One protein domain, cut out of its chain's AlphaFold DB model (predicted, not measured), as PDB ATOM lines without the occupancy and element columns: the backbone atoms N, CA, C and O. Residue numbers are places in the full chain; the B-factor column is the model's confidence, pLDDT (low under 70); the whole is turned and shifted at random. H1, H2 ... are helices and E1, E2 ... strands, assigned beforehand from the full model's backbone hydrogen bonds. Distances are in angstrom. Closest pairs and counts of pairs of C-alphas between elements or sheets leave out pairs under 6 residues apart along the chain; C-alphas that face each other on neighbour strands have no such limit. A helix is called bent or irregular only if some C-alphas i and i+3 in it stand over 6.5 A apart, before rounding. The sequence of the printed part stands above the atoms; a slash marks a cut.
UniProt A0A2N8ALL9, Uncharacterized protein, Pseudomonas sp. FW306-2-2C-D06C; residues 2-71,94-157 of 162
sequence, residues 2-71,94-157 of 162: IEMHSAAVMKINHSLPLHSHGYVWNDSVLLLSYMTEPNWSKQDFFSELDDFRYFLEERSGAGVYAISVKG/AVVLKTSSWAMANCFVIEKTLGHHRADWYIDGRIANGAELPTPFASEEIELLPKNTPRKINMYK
ATOM      1  N   ILE A   2     114.110  28.299  64.972       61.72
ATOM      2  CA  ILE A   2     113.458  26.964  65.017       61.72
ATOM      3  C   ILE A   2     111.918  27.064  64.973       61.72
ATOM      4  O   ILE A   2     111.269  26.302  64.260       61.72
ATOM      5  N   GLU A   3     111.330  28.043  65.665       74.56
ATOM      6  CA  GLU A   3     109.872  28.247  65.670       74.56
ATOM      7  C   GLU A   3     109.321  28.646  64.295       74.56
ATOM      8  O   GLU A   3     108.351  28.047  63.835       74.56
ATOM      9  N   MET A   4     109.987  29.568  63.587       77.69
ATOM     10  CA  MET A   4     109.604  29.965  62.227       77.69
ATOM     11  C   MET A   4     109.650  28.774  61.263       77.69
ATOM     12  O   MET A   4     108.743  28.602  60.455       77.69
ATOM     13  N   HIS A   5     110.666  27.912  61.376       82.31
ATOM     14  CA  HIS A   5     110.758  26.694  60.565       82.31
ATOM     15  C   HIS A   5     109.607  25.744  60.847       82.31
ATOM     16  O   HIS A   5     108.958  25.289  59.912       82.31
ATOM     17  N   SER A   6     109.322  25.478  62.122       83.06
ATOM     18  CA  SER A   6     108.214  24.599  62.502       83.06
ATOM     19  C   SER A   6     106.863  25.133  62.009       83.06
ATOM     20  O   SER A   6     106.063  24.378  61.456       83.06
ATOM     21  N   ALA A   7     106.651  26.450  62.111       86.12
ATOM     22  CA  ALA A   7     105.452  27.128  61.642       86.12
ATOM     23  C   ALA A   7     105.324  27.056  60.113       86.12
ATOM     24  O   ALA A   7     104.263  26.689  59.602       86.12
ATOM     25  N   ALA A   8     106.410  27.338  59.386       86.88
ATOM     26  CA  ALA A   8     106.461  27.234  57.933       86.88
ATOM     27  C   ALA A   8     106.169  25.803  57.465       86.88
ATOM     28  O   ALA A   8     105.278  25.602  56.647       86.88
ATOM     29  N   VAL A   9     106.859  24.802  58.026       86.81
ATOM     30  CA  VAL A   9     106.669  23.381  57.685       86.81
ATOM     31  C   VAL A   9     105.222  22.949  57.913       86.81
ATOM     32  O   VAL A   9     104.619  22.334  57.033       86.81
ATOM     33  N   MET A  10     104.640  23.299  59.062       87.25
ATOM     34  CA  MET A  10     103.242  22.994  59.369       87.25
ATOM     35  C   MET A  10     102.295  23.612  58.330       87.25
ATOM     36  O   MET A  10     101.439  22.914  57.783       87.25
ATOM     37  N   LYS A  11     102.456  24.906  58.023       88.88
ATOM     38  CA  LYS A  11     101.573  25.613  57.086       88.88
ATOM     39  C   LYS A  11     101.730  25.102  55.650       88.88
ATOM     40  O   LYS A  11     100.722  24.890  54.983       88.88
ATOM     41  N   ILE A  12     102.955  24.819  55.201       86.69
ATOM     42  CA  ILE A  12     103.238  24.232  53.879       86.69
ATOM     43  C   ILE A  12     102.545  22.879  53.726       86.69
ATOM     44  O   ILE A  12     101.891  22.628  52.715       86.69
ATOM     45  N   ASN A  13     102.653  22.009  54.731       83.56
ATOM     46  CA  ASN A  13     102.093  20.665  54.641       83.56
ATOM     47  C   ASN A  13     100.554  20.664  54.614       83.56
ATOM     48  O   ASN A  13      99.973  19.825  53.922       83.56
ATOM     49  N   HIS A  14      99.895  21.606  55.303       82.75
ATOM     50  CA  HIS A  14      98.450  21.534  55.565       82.75
ATOM     51  C   HIS A  14      97.600  22.695  55.029       82.75
ATOM     52  O   HIS A  14      96.377  22.601  55.065       82.75
ATOM     53  N   SER A  15      98.189  23.805  54.583       83.88
ATOM     54  CA  SER A  15      97.433  25.050  54.363       83.88
ATOM     55  C   SER A  15      97.917  25.906  53.191       83.88
ATOM     56  O   SER A  15      97.547  27.072  53.138       83.88
ATOM     57  N   LEU A  16      98.722  25.348  52.281       84.69
ATOM     58  CA  LEU A  16      99.132  26.009  51.033       84.69
ATOM     59  C   LEU A  16      98.792  25.151  49.802       84.69
ATOM     60  O   LEU A  16      99.702  24.598  49.183       84.69
ATOM     61  N   PRO A  17      97.510  24.888  49.495       83.19
ATOM     62  CA  PRO A  17      97.122  24.013  48.384       83.19
ATOM     63  C   PRO A  17      97.622  24.488  47.012       83.19
ATOM     64  O   PRO A  17      97.851  23.643  46.153       83.19
ATOM     65  N   LEU A  18      97.849  25.792  46.812       82.88
ATOM     66  CA  LEU A  18      98.313  26.340  45.530       82.88
ATOM     67  C   LEU A  18      99.835  26.238  45.326       82.88
ATOM     68  O   LEU A  18     100.358  26.601  44.266       82.88
ATOM     69  N   HIS A  19     100.555  25.718  46.323       80.88
ATOM     70  CA  HIS A  19     101.999  25.507  46.289       80.88
ATOM     71  C   HIS A  19     102.322  24.024  46.416       80.88
ATOM     72  O   HIS A  19     102.173  23.406  47.470       80.88
ATOM     73  N   SER A  20     102.806  23.431  45.333       74.75
ATOM     74  CA  SER A  20     103.074  21.996  45.267       74.75
ATOM     75  C   SER A  20     104.171  21.571  46.245       74.75
ATOM     76  O   SER A  20     104.047  20.531  46.886       74.75
ATOM     77  N   HIS A  21     105.215  22.393  46.396       77.81
ATOM     78  CA  HIS A  21     106.336  22.121  47.295       77.81
ATOM     79  C   HIS A  21     106.777  23.380  48.035       77.81
ATOM     80  O   HIS A  21     106.708  24.487  47.502       77.81
ATOM     81  N   GLY A  22     107.290  23.191  49.245       78.19
ATOM     82  CA  GLY A  22     107.964  24.228  50.008       78.19
ATOM     83  C   GLY A  22     109.331  23.759  50.488       78.19
ATOM     84  O   GLY A  22     109.560  22.575  50.740       78.19
ATOM     85  N   TYR A  23     110.250  24.698  50.629       78.31
ATOM     86  CA  TYR A  23     111.593  24.443  51.111       78.31
ATOM     87  C   TYR A  23     111.942  25.453  52.182       78.31
ATOM     88  O   TYR A  23     111.720  26.648  52.008       78.31
ATOM     89  N   VAL A  24     112.490  24.971  53.288       81.25
ATOM     90  CA  VAL A  24     112.863  25.817  54.422       81.25
ATOM     91  C   VAL A  24     114.379  25.789  54.557       81.25
ATOM     92  O   VAL A  24     114.975  24.713  54.629       81.25
ATOM     93  N   TRP A  25     115.006  26.966  54.544       76.00
ATOM     94  CA  TRP A  25     116.460  27.108  54.582       76.00
ATOM     95  C   TRP A  25     116.874  28.372  55.340       76.00
ATOM     96  O   TRP A  25     116.488  29.467  54.956       76.00
ATOM     97  N   ASN A  26     117.690  28.224  56.391       79.31
ATOM     98  CA  ASN A  26     118.169  29.313  57.258       79.31
ATOM     99  C   ASN A  26     117.055  30.212  57.822       79.31
ATOM    100  O   ASN A  26     116.435  29.856  58.811       79.31
ATOM    101  N   ASP A  27     116.800  31.367  57.234       81.31
ATOM    102  CA  ASP A  27     115.755  32.335  57.590       81.31
ATOM    103  C   ASP A  27     114.755  32.546  56.442       81.31
ATOM    104  O   ASP A  27     113.895  33.418  56.495       81.31
ATOM    105  N   SER A  28     114.840  31.705  55.416       83.75
ATOM    106  CA  SER A  28     114.100  31.818  54.173       83.75
ATOM    107  C   SER A  28     113.189  30.613  53.949       83.75
ATOM    108  O   SER A  28     113.491  29.472  54.321       83.75
ATOM    109  N   VAL A  29     112.067  30.866  53.280       87.56
ATOM    110  CA  VAL A  29     111.157  29.833  52.785       87.56
ATOM    111  C   VAL A  29     110.999  30.024  51.284       87.56
ATOM    112  O   VAL A  29     110.685  31.116  50.823       87.56
ATOM    113  N   LEU A  30     111.207  28.960  50.517       86.25
ATOM    114  CA  LEU A  30     110.978  28.940  49.080       86.25
ATOM    115  C   LEU A  30     109.736  28.111  48.792       86.25
ATOM    116  O   LEU A  30     109.671  26.943  49.160       86.25
ATOM    117  N   LEU A  31     108.769  28.703  48.102       86.31
ATOM    118  CA  LEU A  31     107.562  28.015  47.666       86.31
ATOM    119  C   LEU A  31     107.593  27.820  46.153       86.31
ATOM    120  O   LEU A  31     107.966  28.721  45.401       86.31
ATOM    121  N   LEU A  32     107.202  26.629  45.711       82.00
ATOM    122  CA  LEU A  32     107.088  26.269  44.307       82.00
ATOM    123  C   LEU A  32     105.618  26.058  43.958       82.00
ATOM    124  O   LEU A  32     104.932  25.265  44.600       82.00
ATOM    125  N   SER A  33     105.171  26.722  42.899       79.31
ATOM    126  CA  SER A  33     103.840  26.551  42.324       79.31
ATOM    127  C   SER A  33     103.945  26.327  40.817       79.31
ATOM    128  O   SER A  33     104.775  26.948  40.141       79.31
ATOM    129  N   TYR A  34     103.108  25.433  40.291       75.06
ATOM    130  CA  TYR A  34     102.994  25.177  38.860       75.06
ATOM    131  C   TYR A  34     101.754  25.885  38.301       75.06
ATOM    132  O   TYR A  34     100.617  25.578  38.648       75.06
ATOM    133  N   MET A  35     101.969  26.802  37.354       65.31
ATOM    134  CA  MET A  35     100.900  27.524  36.633       65.31
ATOM    135  C   MET A  35     100.046  26.638  35.705       65.31
ATOM    136  O   MET A  35      99.251  27.159  34.932       65.31
ATOM    137  N   THR A  36     100.233  25.319  35.727       53.94
ATOM    138  CA  THR A  36      99.553  24.357  34.849       53.94
ATOM    139  C   THR A  36      98.303  23.739  35.470       53.94
ATOM    140  O   THR A  36      97.638  22.952  34.801       53.94
ATOM    141  N   GLU A  37      97.976  24.054  36.725       54.09
ATOM    142  CA  GLU A  37      96.770  23.519  37.357       54.09
ATOM    143  C   GLU A  37      95.514  24.316  36.948       54.09
ATOM    144  O   GLU A  37      95.504  25.540  37.061       54.09
ATOM    145  N   PRO A  38      94.447  23.650  36.470       51.94
ATOM    146  CA  PRO A  38      93.335  24.299  35.767       51.94
ATOM    147  C   PRO A  38      92.395  25.155  36.636       51.94
ATOM    148  O   PRO A  38      91.502  25.790  36.084       51.94
ATOM    149  N   ASN A  39      92.571  25.194  37.962       60.78
ATOM    150  CA  ASN A  39      91.534  25.662  38.892       60.78
ATOM    151  C   ASN A  39      91.946  26.806  39.835       60.78
ATOM    152  O   ASN A  39      91.216  27.066  40.789       60.78
ATOM    153  N   TRP A  40      93.077  27.485  39.619       71.94
ATOM    154  CA  TRP A  40      93.471  28.614  40.475       71.94
ATOM    155  C   TRP A  40      93.534  29.935  39.720       71.94
ATOM    156  O   TRP A  40      94.034  30.007  38.596       71.94
ATOM    157  N   SER A  41      93.035  30.998  40.352       81.88
ATOM    158  CA  SER A  41      93.233  32.359  39.869       81.88
ATOM    159  C   SER A  41      94.531  32.932  40.438       81.88
ATOM    160  O   SER A  41      94.959  32.595  41.544       81.88
ATOM    161  N   LYS A  42      95.172  33.846  39.704       83.25
ATOM    162  CA  LYS A  42      96.359  34.549  40.218       83.25
ATOM    163  C   LYS A  42      96.066  35.307  41.516       83.25
ATOM    164  O   LYS A  42      96.962  35.435  42.345       83.25
ATOM    165  N   GLN A  43      94.830  35.773  41.684       84.94
ATOM    166  CA  GLN A  43      94.373  36.440  42.897       84.94
ATOM    167  C   GLN A  43      94.383  35.481  44.092       84.94
ATOM    168  O   GLN A  43      94.943  35.828  45.128       84.94
ATOM    169  N   ASP A  44      93.868  34.258  43.937       86.00
ATOM    170  CA  ASP A  44      93.880  33.247  45.007       86.00
ATOM    171  C   ASP A  44      95.309  32.893  45.427       86.00
ATOM    172  O   ASP A  44      95.611  32.789  46.613       86.00
ATOM    173  N   PHE A  45      96.217  32.783  44.457       87.38
ATOM    174  CA  PHE A  45      97.631  32.521  44.721       87.38
ATOM    175  C   PHE A  45      98.308  33.630  45.513       87.38
ATOM    176  O   PHE A  45      99.010  33.350  46.484       87.38
ATOM    177  N   PHE A  46      98.104  34.889  45.121       87.81
ATOM    178  CA  PHE A  46      98.672  36.006  45.863       87.81
ATOM    179  C   PHE A  46      98.009  36.181  47.226       87.81
ATOM    180  O   PHE A  46      98.700  36.525  48.180       87.81
ATOM    181  N   SER A  47      96.715  35.876  47.344       89.06
ATOM    182  CA  SER A  47      96.021  35.867  48.631       89.06
ATOM    183  C   SER A  47      96.618  34.824  49.580       89.06
ATOM    184  O   SER A  47      96.956  35.161  50.713       89.06
ATOM    185  N   GLU A  48      96.839  33.594  49.100       90.00
ATOM    186  CA  GLU A  48      97.464  32.516  49.874       90.00
ATOM    187  C   GLU A  48      98.899  32.870  50.297       90.00
ATOM    188  O   GLU A  48      99.290  32.633  51.442       90.00
ATOM    189  N   LEU A  49      99.685  33.476  49.398       90.69
ATOM    190  CA  LEU A  49     101.037  33.937  49.717       90.69
ATOM    191  C   LEU A  49     101.045  35.063  50.752       90.69
ATOM    192  O   LEU A  49     101.898  35.069  51.639       90.69
ATOM    193  N   ASP A  50     100.122  36.014  50.640       92.12
ATOM    194  CA  ASP A  50     100.017  37.135  51.569       92.12
ATOM    195  C   ASP A  50      99.591  36.657  52.962       92.12
ATOM    196  O   ASP A  50     100.225  37.025  53.952       92.12
ATOM    197  N   ASP A  51      98.627  35.731  53.041       92.56
ATOM    198  CA  ASP A  51      98.248  35.059  54.292       92.56
ATOM    199  C   ASP A  51      99.414  34.288  54.909       92.56
ATOM    200  O   ASP A  51      99.610  34.300  56.128       92.56
ATOM    201  N   PHE A  52     100.209  33.611  54.080       92.69
ATOM    202  CA  PHE A  52     101.375  32.891  54.568       92.69
ATOM    203  C   PHE A  52     102.448  33.830  55.114       92.69
ATOM    204  O   PHE A  52     103.007  33.561  56.177       92.69
ATOM    205  N   ARG A  53     102.716  34.935  54.415       92.62
ATOM    206  CA  ARG A  53     103.671  35.951  54.855       92.62
ATOM    207  C   ARG A  53     103.255  36.538  56.200       92.62
ATOM    208  O   ARG A  53     104.052  36.472  57.129       92.62
ATOM    209  N   TYR A  54     102.016  37.018  56.329       92.62
ATOM    210  CA  TYR A  54     101.507  37.559  57.595       92.62
ATOM    211  C   TYR A  54     101.595  36.538  58.729       92.62
ATOM    212  O   TYR A  54     102.055  36.857  59.822       92.62
ATOM    213  N   PHE A  55     101.249  35.279  58.458       92.50
ATOM    214  CA  PHE A  55     101.411  34.203  59.432       92.50
ATOM    215  C   PHE A  55     102.871  34.036  59.894       92.50
ATOM    216  O   PHE A  55     103.116  33.797  61.077       92.50
ATOM    217  N   LEU A  56     103.854  34.150  58.996       91.06
ATOM    218  CA  LEU A  56     105.270  34.093  59.376       91.06
ATOM    219  C   LEU A  56     105.710  35.332  60.164       91.06
ATOM    220  O   LEU A  56     106.483  35.186  61.113       91.06
ATOM    221  N   GLU A  57     105.215  36.521  59.822       91.69
ATOM    222  CA  GLU A  57     105.486  37.759  60.568       91.69
ATOM    223  C   GLU A  57     104.960  37.667  62.003       91.69
ATOM    224  O   GLU A  57     105.712  37.876  62.954       91.69
ATOM    225  N   GLU A  58     103.705  37.244  62.178       91.19
ATOM    226  CA  GLU A  58     103.089  37.040  63.495       91.19
ATOM    227  C   GLU A  58     103.863  36.031  64.350       91.19
ATOM    228  O   GLU A  58     104.019  36.210  65.558       91.19
ATOM    229  N   ARG A  59     104.358  34.952  63.733       89.81
ATOM    230  CA  ARG A  59     105.071  33.880  64.441       89.81
ATOM    231  C   ARG A  59     106.523  34.209  64.745       89.81
ATOM    232  O   ARG A  59     107.063  33.669  65.703       89.81
ATOM    233  N   SER A  60     107.166  35.026  63.921       85.88
ATOM    234  CA  SER A  60     108.581  35.373  64.082       85.88
ATOM    235  C   SER A  60     108.801  36.686  64.831       85.88
ATOM    236  O   SER A  60     109.890  36.892  65.365       85.88
ATOM    237  N   GLY A  61     107.796  37.567  64.875       87.38
ATOM    238  CA  GLY A  61     107.925  38.928  65.397       87.38
ATOM    239  C   GLY A  61     108.803  39.836  64.526       87.38
ATOM    240  O   GLY A  61     109.219  40.900  64.985       87.38
ATOM    241  N   ALA A  62     109.118  39.418  63.298       86.69
ATOM    242  CA  ALA A  62     109.962  40.140  62.355       86.69
ATOM    243  C   ALA A  62     109.194  40.434  61.062       86.69
ATOM    244  O   ALA A  62     108.320  39.666  60.667       86.69
ATOM    245  N   GLY A  63     109.543  41.539  60.396       89.12
ATOM    246  CA  GLY A  63     109.015  41.840  59.067       89.12
ATOM    247  C   GLY A  63     109.552  40.853  58.033       89.12
ATOM    248  O   GLY A  63     110.741  40.524  58.048       89.12
ATOM    249  N   VAL A  64     108.684  40.400  57.134       92.19
ATOM    250  CA  VAL A  64     109.006  39.438  56.077       92.19
ATOM    251  C   VAL A  64     108.727  40.085  54.725       92.19
ATOM    252  O   VAL A  64     107.695  40.713  54.513       92.19
ATOM    253  N   TYR A  65     109.636  39.899  53.773       93.94
ATOM    254  CA  TYR A  65     109.413  40.254  52.373       93.94
ATOM    255  C   TYR A  65     109.330  38.991  51.523       93.94
ATOM    256  O   TYR A  65     109.839  37.929  51.887       93.94
ATOM    257  N   ALA A  66     108.687  39.112  50.369       94.38
ATOM    258  CA  ALA A  66     108.523  38.016  49.430       94.38
ATOM    259  C   ALA A  66     109.041  38.388  48.039       94.38
ATOM    260  O   ALA A  66     108.856  39.507  47.555       94.38
ATOM    261  N   ILE A  67     109.674  37.419  47.374       94.50
ATOM    262  CA  ILE A  67     110.146  37.538  45.992       94.50
ATOM    263  C   ILE A  67     109.485  36.437  45.161       94.50
ATOM    264  O   ILE A  67     109.678  35.250  45.421       94.50
ATOM    265  N   SER A  68     108.719  36.820  44.141       92.44
ATOM    266  CA  SER A  68     108.038  35.890  43.236       92.44
ATOM    267  C   SER A  68     108.619  35.993  41.831       92.44
ATOM    268  O   SER A  68     108.488  37.018  41.160       92.44
ATOM    269  N   VAL A  69     109.235  34.907  41.356       90.94
ATOM    270  CA  VAL A  69     109.890  34.845  40.040       90.94
ATOM    271  C   VAL A  69     109.344  33.696  39.215       90.94
ATOM    272  O   VAL A  69     109.269  32.559  39.677       90.94
ATOM    273  N   LYS A  70     109.042  33.960  37.938       88.00
ATOM    274  CA  LYS A  70     108.718  32.893  36.987       88.00
ATOM    275  C   LYS A  70     110.024  32.334  36.427       88.00
ATOM    276  O   LYS A  70     110.651  32.926  35.545       88.00
ATOM    277  N   GLY A  71     110.476  31.211  36.964       80.19
ATOM    278  CA  GLY A  71     111.757  30.608  36.602       80.19
ATOM    279  C   GLY A  71     111.630  29.237  35.956       80.19
ATOM    280  O   GLY A  71     110.551  28.659  35.878       80.19
ATOM    281  N   ALA A  94     107.157  19.621  52.372       69.19
ATOM    282  CA  ALA A  94     108.266  20.429  52.853       69.19
ATOM    283  C   ALA A  94     109.579  19.621  52.869       69.19
ATOM    284  O   ALA A  94     109.669  18.602  53.557       69.19
ATOM    285  N   VAL A  95     110.610  20.090  52.160       69.31
ATOM    286  CA  VAL A  95     111.939  19.446  52.108       69.31
ATOM    287  C   VAL A  95     113.037  20.466  52.432       69.31
ATOM    288  O   VAL A  95     112.946  21.632  52.058       69.31
ATOM    289  N   VAL A  96     114.110  20.052  53.109       58.56
ATOM    290  CA  VAL A  96     115.304  20.897  53.297       58.56
ATOM    291  C   VAL A  96     116.237  20.697  52.100       58.56
ATOM    292  O   VAL A  96     116.775  19.605  51.905       58.56
ATOM    293  N   LEU A  97     116.412  21.729  51.269       57.56
ATOM    294  CA  LEU A  97     117.245  21.641  50.062       57.56
ATOM    295  C   LEU A  97     118.742  21.634  50.382       57.56
ATOM    296  O   LEU A  97     119.224  22.397  51.216       57.56
ATOM    297  N   LYS A  98     119.484  20.816  49.622       49.22
ATOM    298  CA  LYS A  98     120.953  20.873  49.501       49.22
ATOM    299  C   LYS A  98     121.434  21.427  48.148       49.22
ATOM    300  O   LYS A  98     122.633  21.613  47.975       49.22
ATOM    301  N   THR A  99     120.538  21.687  47.189       51.12
ATOM    302  CA  THR A  99     120.880  22.139  45.823       51.12
ATOM    303  C   THR A  99     119.931  23.250  45.353       51.12
ATOM    304  O   THR A  99     118.764  23.240  45.720       51.12
ATOM    305  N   SER A 100     120.409  24.220  44.567       60.59
ATOM    306  CA  SER A 100     119.647  25.420  44.158       60.59
ATOM    307  C   SER A 100     118.825  25.213  42.867       60.59
ATOM    308  O   SER A 100     118.701  24.093  42.387       60.59
ATOM    309  N   SER A 101     118.219  26.265  42.304       76.31
ATOM    310  CA  SER A 101     117.603  26.296  40.960       76.31
ATOM    311  C   SER A 101     117.837  27.667  40.311       76.31
ATOM    312  O   SER A 101     118.196  28.614  41.013       76.31
ATOM    313  N   TRP A 102     117.593  27.830  39.002       82.06
ATOM    314  CA  TRP A 102     117.671  29.161  38.375       82.06
ATOM    315  C   TRP A 102     116.638  30.138  38.943       82.06
ATOM    316  O   TRP A 102     116.937  31.318  39.106       82.06
ATOM    317  N   ALA A 103     115.432  29.657  39.269       83.12
ATOM    318  CA  ALA A 103     114.412  30.460  39.942       83.12
ATOM    319  C   ALA A 103     114.909  30.971  41.305       83.12
ATOM    320  O   ALA A 103     114.819  32.163  41.577       83.12
ATOM    321  N   MET A 104     115.512  30.087  42.105       83.94
ATOM    322  CA  MET A 104     116.091  30.437  43.404       83.94
ATOM    323  C   MET A 104     117.258  31.421  43.262       83.94
ATOM    324  O   MET A 104     117.319  32.413  43.979       83.94
ATOM    325  N   ALA A 105     118.163  31.186  42.306       87.62
ATOM    326  CA  ALA A 105     119.272  32.095  42.028       87.62
ATOM    327  C   ALA A 105     118.773  33.501  41.650       87.62
ATOM    328  O   ALA A 105     119.314  34.496  42.123       87.62
ATOM    329  N   ASN A 106     117.697  33.587  40.861       91.44
ATOM    330  CA  ASN A 106     117.078  34.861  40.511       91.44
ATOM    331  C   ASN A 106     116.489  35.598  41.721       91.44
ATOM    332  O   ASN A 106     116.542  36.825  41.734       91.44
ATOM    333  N   CYS A 107     115.980  34.898  42.741       91.44
ATOM    334  CA  CYS A 107     115.536  35.555  43.974       91.44
ATOM    335  C   CYS A 107     116.695  36.293  44.662       91.44
ATOM    336  O   CYS A 107     116.542  37.464  44.993       91.44
ATOM    337  N   PHE A 108     117.874  35.669  44.772       91.12
ATOM    338  CA  PHE A 108     119.062  36.332  45.332       91.12
ATOM    339  C   PHE A 108     119.566  37.488  44.461       91.12
ATOM    340  O   PHE A 108     120.034  38.497  44.981       91.12
ATOM    341  N   VAL A 109     119.475  37.365  43.131       94.12
ATOM    342  CA  VAL A 109     119.824  38.464  42.213       94.12
ATOM    343  C   VAL A 109     118.910  39.669  42.454       94.12
ATOM    344  O   VAL A 109     119.403  40.792  42.570       94.12
ATOM    345  N   ILE A 110     117.599  39.441  42.579       95.94
ATOM    346  CA  ILE A 110     116.621  40.497  42.867       95.94
ATOM    347  C   ILE A 110     116.895  41.114  44.234       95.94
ATOM    348  O   ILE A 110     116.986  42.330  44.335       95.94
ATOM    349  N   GLU A 111     117.076  40.294  45.264       94.75
ATOM    350  CA  GLU A 111     117.356  40.753  46.623       94.75
ATOM    351  C   GLU A 111     118.615  41.623  46.688       94.75
ATOM    352  O   GLU A 111     118.582  42.739  47.206       94.75
ATOM    353  N   LYS A 112     119.719  41.157  46.098       96.00
ATOM    354  CA  LYS A 112     120.983  41.897  46.063       96.00
ATOM    355  C   LYS A 112     120.846  43.241  45.346       96.00
ATOM    356  O   LYS A 112     121.501  44.206  45.732       96.00
ATOM    357  N   THR A 113     120.031  43.295  44.296       96.69
ATOM    358  CA  THR A 113     119.911  44.478  43.434       96.69
ATOM    359  C   THR A 113     118.894  45.475  43.985       96.69
ATOM    360  O   THR A 113     119.189  46.661  44.079       96.69
ATOM    361  N   LEU A 114     117.719  45.005  44.410       97.31
ATOM    362  CA  LEU A 114     116.571  45.835  44.793       97.31
ATOM    363  C   LEU A 114     116.256  45.829  46.294       97.31
ATOM    364  O   LEU A 114     115.346  46.537  46.731       97.31
ATOM    365  N   GLY A 115     116.989  45.074  47.114       94.56
ATOM    366  CA  GLY A 115     116.767  45.012  48.564       94.56
ATOM    367  C   GLY A 115     116.854  46.380  49.252       94.56
ATOM    368  O   GLY A 115     116.197  46.622  50.262       94.56
ATOM    369  N   HIS A 116     117.588  47.328  48.660       96.00
ATOM    370  CA  HIS A 116     117.699  48.699  49.155       96.00
ATOM    371  C   HIS A 116     116.368  49.479  49.137       96.00
ATOM    372  O   HIS A 116     116.196  50.383  49.954       96.00
ATOM    373  N   HIS A 117     115.403  49.097  48.288       95.81
ATOM    374  CA  HIS A 117     114.046  49.667  48.275       95.81
ATOM    375  C   HIS A 117     113.193  49.236  49.469       95.81
ATOM    376  O   HIS A 117     112.165  49.855  49.752       95.81
ATOM    377  N   ARG A 118     113.608  48.174  50.176       94.69
ATOM    378  CA  ARG A 118     112.887  47.585  51.312       94.69
ATOM    379  C   ARG A 118     111.420  47.297  50.983       94.69
ATOM    380  O   ARG A 118     110.554  47.602  51.797       94.69
ATOM    381  N   ALA A 119     111.117  46.817  49.779       96.44
ATOM    382  CA  ALA A 119     109.752  46.458  49.409       96.44
ATOM    383  C   ALA A 119     109.308  45.221  50.196       96.44
ATOM    384  O   ALA A 119     110.135  44.382  50.547       96.44
ATOM    385  N   ASP A 120     108.005  45.089  50.427       95.69
ATOM    386  CA  ASP A 120     107.474  43.896  51.090       95.69
ATOM    387  C   ASP A 120     107.177  42.794  50.054       95.69
ATOM    388  O   ASP A 120     107.137  41.609  50.385       95.69
ATOM    389  N   TRP A 121     107.038  43.185  48.779       96.50
ATOM    390  CA  TRP A 121     106.923  42.288  47.633       96.50
ATOM    391  C   TRP A 121     107.792  42.733  46.465       96.50
ATOM    392  O   TRP A 121     107.767  43.900  46.071       96.50
ATOM    393  N   TYR A 122     108.451  41.759  45.846       97.19
ATOM    394  CA  TYR A 122     109.167  41.883  44.582       97.19
ATOM    395  C   TYR A 122     108.609  40.849  43.601       97.19
ATOM    396  O   TYR A 122     108.799  39.646  43.782       97.19
ATOM    397  N   ILE A 123     107.899  41.290  42.565       95.44
ATOM    398  CA  ILE A 123     107.137  40.389  41.689       95.44
ATOM    399  C   ILE A 123     107.597  40.550  40.241       95.44
ATOM    400  O   ILE A 123     107.546  41.642  39.677       95.44
ATOM    401  N   ASP A 124     108.009  39.446  39.615       94.00
ATOM    402  CA  ASP A 124     108.277  39.379  38.173       94.00
ATOM    403  C   ASP A 124     107.032  39.816  37.386       94.00
ATOM    404  O   ASP A 124     105.936  39.279  37.575       94.00
ATOM    405  N   GLY A 125     107.202  40.768  36.467       91.94
ATOM    406  CA  GLY A 125     106.111  41.352  35.688       91.94
ATOM    407  C   GLY A 125     105.267  40.317  34.940       91.94
ATOM    408  O   GLY A 125     104.068  40.504  34.771       91.94
ATOM    409  N   ARG A 126     105.832  39.166  34.557       90.06
ATOM    410  CA  ARG A 126     105.069  38.088  33.895       90.06
ATOM    411  C   ARG A 126     104.102  37.374  34.838       90.06
ATOM    412  O   ARG A 126     103.137  36.765  34.373       90.06
ATOM    413  N   ILE A 127     104.374  37.411  36.139       89.38
ATOM    414  CA  ILE A 127     103.449  36.933  37.165       89.38
ATOM    415  C   ILE A 127     102.402  38.016  37.422       89.38
ATOM    416  O   ILE A 127     101.215  37.713  37.311       89.38
ATOM    417  N   ALA A 128     102.836  39.260  37.656       89.00
ATOM    418  CA  ALA A 128     101.962  40.394  37.969       89.00
ATOM    419  C   ALA A 128     100.942  40.722  36.860       89.00
ATOM    420  O   ALA A 128      99.811  41.109  37.143       89.00
ATOM    421  N   ASN A 129     101.312  40.551  35.588       85.94
ATOM    422  CA  ASN A 129     100.426  40.837  34.459       85.94
ATOM    423  C   ASN A 129      99.173  39.950  34.493       85.94
ATOM    424  O   ASN A 129      99.281  38.727  34.432       85.94
ATOM    425  N   GLY A 130      97.986  40.555  34.544       81.38
ATOM    426  CA  GLY A 130      96.711  39.830  34.620       81.38
ATOM    427  C   GLY A 130      96.421  39.210  35.990       81.38
ATOM    428  O   GLY A 130      95.596  38.311  36.072       81.38
ATOM    429  N   ALA A 131      97.132  39.634  37.040       82.69
ATOM    430  CA  ALA A 131      96.863  39.238  38.422       82.69
ATOM    431  C   ALA A 131      96.020  40.257  39.201       82.69
ATOM    432  O   ALA A 131      95.812  40.045  40.387       82.69
ATOM    433  N   GLU A 132      95.596  41.353  38.554       86.19
ATOM    434  CA  GLU A 132      94.849  42.449  39.192       86.19
ATOM    435  C   GLU A 132      95.500  42.881  40.515       86.19
ATOM    436  O   GLU A 132      94.869  42.908  41.558       86.19
ATOM    437  N   LEU A 133      96.806  43.160  40.488       88.88
ATOM    438  CA  LEU A 133      97.527  43.680  41.651       88.88
ATOM    439  C   LEU A 133      97.371  45.205  41.739       88.88
ATOM    440  O   LEU A 133      97.157  45.848  40.702       88.88
ATOM    441  N   PRO A 134      97.538  45.810  42.933       91.81
ATOM    442  CA  PRO A 134      97.600  47.264  43.068       91.81
ATOM    443  C   PRO A 134      98.693  47.871  42.175       91.81
ATOM    444  O   PRO A 134      99.530  47.177  41.602       91.81
ATOM    445  N   THR A 135      98.716  49.196  42.041       93.12
ATOM    446  CA  THR A 135      99.805  49.847  41.297       93.12
ATOM    447  C   THR A 135     101.110  49.723  42.097       93.12
ATOM    448  O   THR A 135     101.116  50.071  43.279       93.12
ATOM    449  N   PRO A 136     102.215  49.232  41.501       96.00
ATOM    450  CA  PRO A 136     103.493  49.164  42.199       96.00
ATOM    451  C   PRO A 136     104.014  50.567  42.512       96.00
ATOM    452  O   PRO A 136     103.871  51.479  41.696       96.00
ATOM    453  N   PHE A 137     104.668  50.738  43.662       97.06
ATOM    454  CA  PHE A 137     105.268  52.034  44.011       97.06
ATOM    455  C   PHE A 137     106.553  52.303  43.216       97.06
ATOM    456  O   PHE A 137     106.925  53.455  43.011       97.06
ATOM    457  N   ALA A 138     107.233  51.242  42.771       97.25
ATOM    458  CA  ALA A 138     108.426  51.312  41.941       97.25
ATOM    459  C   ALA A 138     108.541  50.073  41.042       97.25
ATOM    460  O   ALA A 138     107.933  49.025  41.286       97.25
ATOM    461  N   SER A 139     109.317  50.177  39.968       97.38
ATOM    462  CA  SER A 139     109.650  49.040  39.112       97.38
ATOM    463  C   SER A 139     111.012  49.235  38.471       97.38
ATOM    464  O   SER A 139     111.321  50.338  38.032       97.38
ATOM    465  N   GLU A 140     111.785  48.160  38.362       97.88
ATOM    466  CA  GLU A 140     113.108  48.172  37.730       97.88
ATOM    467  C   GLU A 140     113.302  46.948  36.833       97.88
ATOM    468  O   GLU A 140     112.665  45.912  37.033       97.88
ATOM    469  N   GLU A 141     114.171  47.063  35.830       97.62
ATOM    470  CA  GLU A 141     114.566  45.936  34.987       97.62
ATOM    471  C   GLU A 141     115.843  45.287  35.521       97.62
ATOM    472  O   GLU A 141     116.842  45.964  35.748       97.62
ATOM    473  N   ILE A 142     115.820  43.964  35.693       95.81
ATOM    474  CA  ILE A 142     116.979  43.184  36.135       95.81
ATOM    475  C   ILE A 142     117.243  42.048  35.156       95.81
ATOM    476  O   ILE A 142     116.319  41.355  34.722       95.81
ATOM    477  N   GLU A 143     118.509  41.813  34.830       94.88
ATOM    478  CA  GLU A 143     118.924  40.643  34.061       94.88
ATOM    479  C   GLU A 143     118.774  39.367  34.894       94.88
ATOM    480  O   GLU A 143     119.434  39.188  35.918       94.88
ATOM    481  N   LEU A 144     117.900  38.460  34.447       91.75
ATOM    482  CA  LEU A 144     117.639  37.203  35.148       91.75
ATOM    483  C   LEU A 144     118.146  35.982  34.374       91.75
ATOM    484  O   LEU A 144     118.023  35.870  33.148       91.75
ATOM    485  N   LEU A 145     118.630  35.003  35.131       90.19
ATOM    486  CA  LEU A 145     119.083  33.697  34.671       90.19
ATOM    487  C   LEU A 145     117.938  32.888  34.027       90.19
ATOM    488  O   LEU A 145     116.747  33.106  34.317       90.19
ATOM    489  N   PRO A 146     118.268  31.912  33.159       86.69
ATOM    490  CA  PRO A 146     119.624  31.524  32.734       86.69
ATOM    491  C   PRO A 146     120.177  32.333  31.550       86.69
ATOM    492  O   PRO A 146     121.338  32.182  31.200       86.69
ATOM    493  N   LYS A 147     119.347  33.159  30.903       87.31
ATOM    494  CA  LYS A 147     119.701  33.856  29.653       87.31
ATOM    495  C   LYS A 147     120.162  35.307  29.850       87.31
ATOM    496  O   LYS A 147     120.413  35.972  28.856       87.31
ATOM    497  N   ASN A 148     120.211  35.797  31.092       88.88
ATOM    498  CA  ASN A 148     120.493  37.197  31.443       88.88
ATOM    499  C   ASN A 148     119.626  38.198  30.668       88.88
ATOM    500  O   ASN A 148     120.063  39.268  30.272       88.88
ATOM    501  N   THR A 149     118.370  37.832  30.415       90.19
ATOM    502  CA  THR A 149     117.431  38.723  29.729       90.19
ATOM    503  C   THR A 149     116.843  39.698  30.744       90.19
ATOM    504  O   THR A 149     116.378  39.206  31.785       90.19
ATOM    505  N   PRO A 150     116.778  41.009  30.447       94.31
ATOM    506  CA  PRO A 150     116.104  41.980  31.300       94.31
ATOM    507  C   PRO A 150     114.657  41.568  31.575       94.31
ATOM    508  O   PRO A 150     113.917  41.173  30.668       94.31
ATOM    509  N   ARG A 151     114.255  41.620  32.845       94.44
ATOM    510  CA  ARG A 151     112.876  41.403  33.284       94.44
ATOM    511  C   ARG A 151     112.464  42.509  34.237       94.44
ATOM    512  O   ARG A 151     113.185  42.805  35.185       94.44
ATOM    513  N   LYS A 152     111.274  43.063  34.009       96.94
ATOM    514  CA  LYS A 152     110.655  44.029  34.914       96.94
ATOM    515  C   LYS A 152     110.276  43.354  36.231       96.94
ATOM    516  O   LYS A 152     109.539  42.364  36.219       96.94
ATOM    517  N   ILE A 153     110.735  43.917  37.340       98.00
ATOM    518  CA  ILE A 153     110.346  43.559  38.702       98.00
ATOM    519  C   ILE A 153     109.519  44.703  39.277       98.00
ATOM    520  O   ILE A 153     109.984  45.840  39.350       98.00
ATOM    521  N   ASN A 154     108.288  44.399  39.670       97.69
ATOM    522  CA  ASN A 154     107.375  45.341  40.304       97.69
ATOM    523  C   ASN A 154     107.519  45.247  41.829       97.69
ATOM    524  O   ASN A 154     107.563  44.141  42.372       97.69
ATOM    525  N   MET A 155     107.569  46.392  42.508       97.94
ATOM    526  CA  MET A 155     107.739  46.479  43.960       97.94
ATOM    527  C   MET A 155     106.477  47.015  44.642       97.94
ATOM    528  O   MET A 155     105.899  48.010  44.193       97.94
ATOM    529  N   TYR A 156     106.069  46.374  45.742       96.56
ATOM    530  CA  TYR A 156     104.852  46.716  46.490       96.56
ATOM    531  C   TYR A 156     105.110  46.831  47.995       96.56
ATOM    532  O   TYR A 156     106.069  46.264  48.528       96.56
ATOM    533  N   LYS A 157     104.236  47.584  48.668       94.75
ATOM    534  CA  LYS A 157     104.217  47.777  50.121       94.75
ATOM    535  C   LYS A 157     102.921  47.235  50.706       94.75
ATOM    536  O   LYS A 157     101.876  47.361  50.077       94.75
TER     537      LYS A 157
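AT A GLANCE: This is residues 2 to 71 and 94 to 157 of the 162 residues of an uncharacterized protein of Pseudomonas sp. FW306-2-2C-D06C (UniProt A0A2N8ALL9). Two groups of parts sit side by side: a twisted sheet of four strands, E3, E4, E6 and E5, with the kinked helix H3 over one face and the short H4 on the other, and a smaller group toward the E3 edge, where helices H1 and H2 run side by side in opposite ways and H1 packs on the hairpin E1 and E2. The 134 printed residues hold four named helices and six named strands, in the order H1 E1 E2 H2 E3 H3 E4 H4 E5 E6. The class is mixed, helices and strands; the larger sheet, in the order E3 E4 E6 E5, is mixed and E1 with E2 is antiparallel. The whole is compact and rounded, with a radius of gyration of the C-alphas of 14.4 A and spans of 36 by 32 by 28 A.

IN THESE COORDINATES: H1, residues 2 to 15, is 19.3 A long and begins at C-alpha 2, (113.458, 26.964, 65.017). E1 is residues 21 to 25 and E2 residues 28 to 32. H2, residues 42 to 60, is the longest helix at 26.8 A. E3 is residues 66 to 68. H3, residues 102 to 117, is 23.1 A long, has a kink of 38 degrees near residue 111, and is irregular: C-alphas 113 and 116 are 7.4 A apart. E4 is residues 121 to 124, H4 residues 125 to 128 and E5 residues 138 to 144, 18.2 A. E6, residues 149 to 156, is 22.4 A long and ends at C-alpha 156, (104.852, 46.716, 46.490).

HOW THE PARTS SIT: H1 touches H2 at a shallow tilt of 29 degrees, opposite ways, H2 with its residues 52 to 60 alone; the closest C-alphas are those of Met 4 and Ser 60, 5.8 A. The closest C-alphas of H1 and E1, Ile 12 and Gly 22, are 6.1 A apart. In the hairpin E1 and E2, N 23 and O 30 are 2.7 A apart. Residues 22 to 23 of E1 also pair, parallel, with residues 94 to 95. H2 only grazes the larger sheet, with residues 46 to 53. There E3 and E4 are parallel, with N 68 and O 122 at 2.8 A; E4 and E6 are antiparallel, with N 123 and O 154 at 2.9 A; the hairpin E5 and E6 has N 151 and O 142 at 2.8 A. H3 is over E4 and E6 at a height over the sheet of 6.3 A; its line stands at 57 degrees to E4 on the local plane, only just slantwise to the strands. Its closest C-alphas to E5 are those of Asn 106 and Leu 144, 5.9 A. H4 is on the opposite face, over none of the strands, with the C-alphas of Gly 125 and Lys 152 of E6 closest, 5.3 A. E4, H4 and E5 form a split strand-helix-strand unit, two strands running the same way with E6 between them, and its crossover is right-handed. Every O i to N i+4 pair is within hydrogen-bond range in H1 and H2, and 10 of 12 are in H3; H4 is too short for such a pair.

THE WHOLE: The two C-alphas farthest apart, those of Glu 3 and Thr 149, are 38.2 A apart. Residues 72 to 93 are not printed, and C-alphas 71 and 94 stand 19.5 A apart across the cut. Of the links that are printed whole, E2 to H2 and H4 to E5 are short, the others tight. The mean pLDDT of the printed part is 85.9; residue 2, residues 35 to 39 and residues 94 to 100 are under 70.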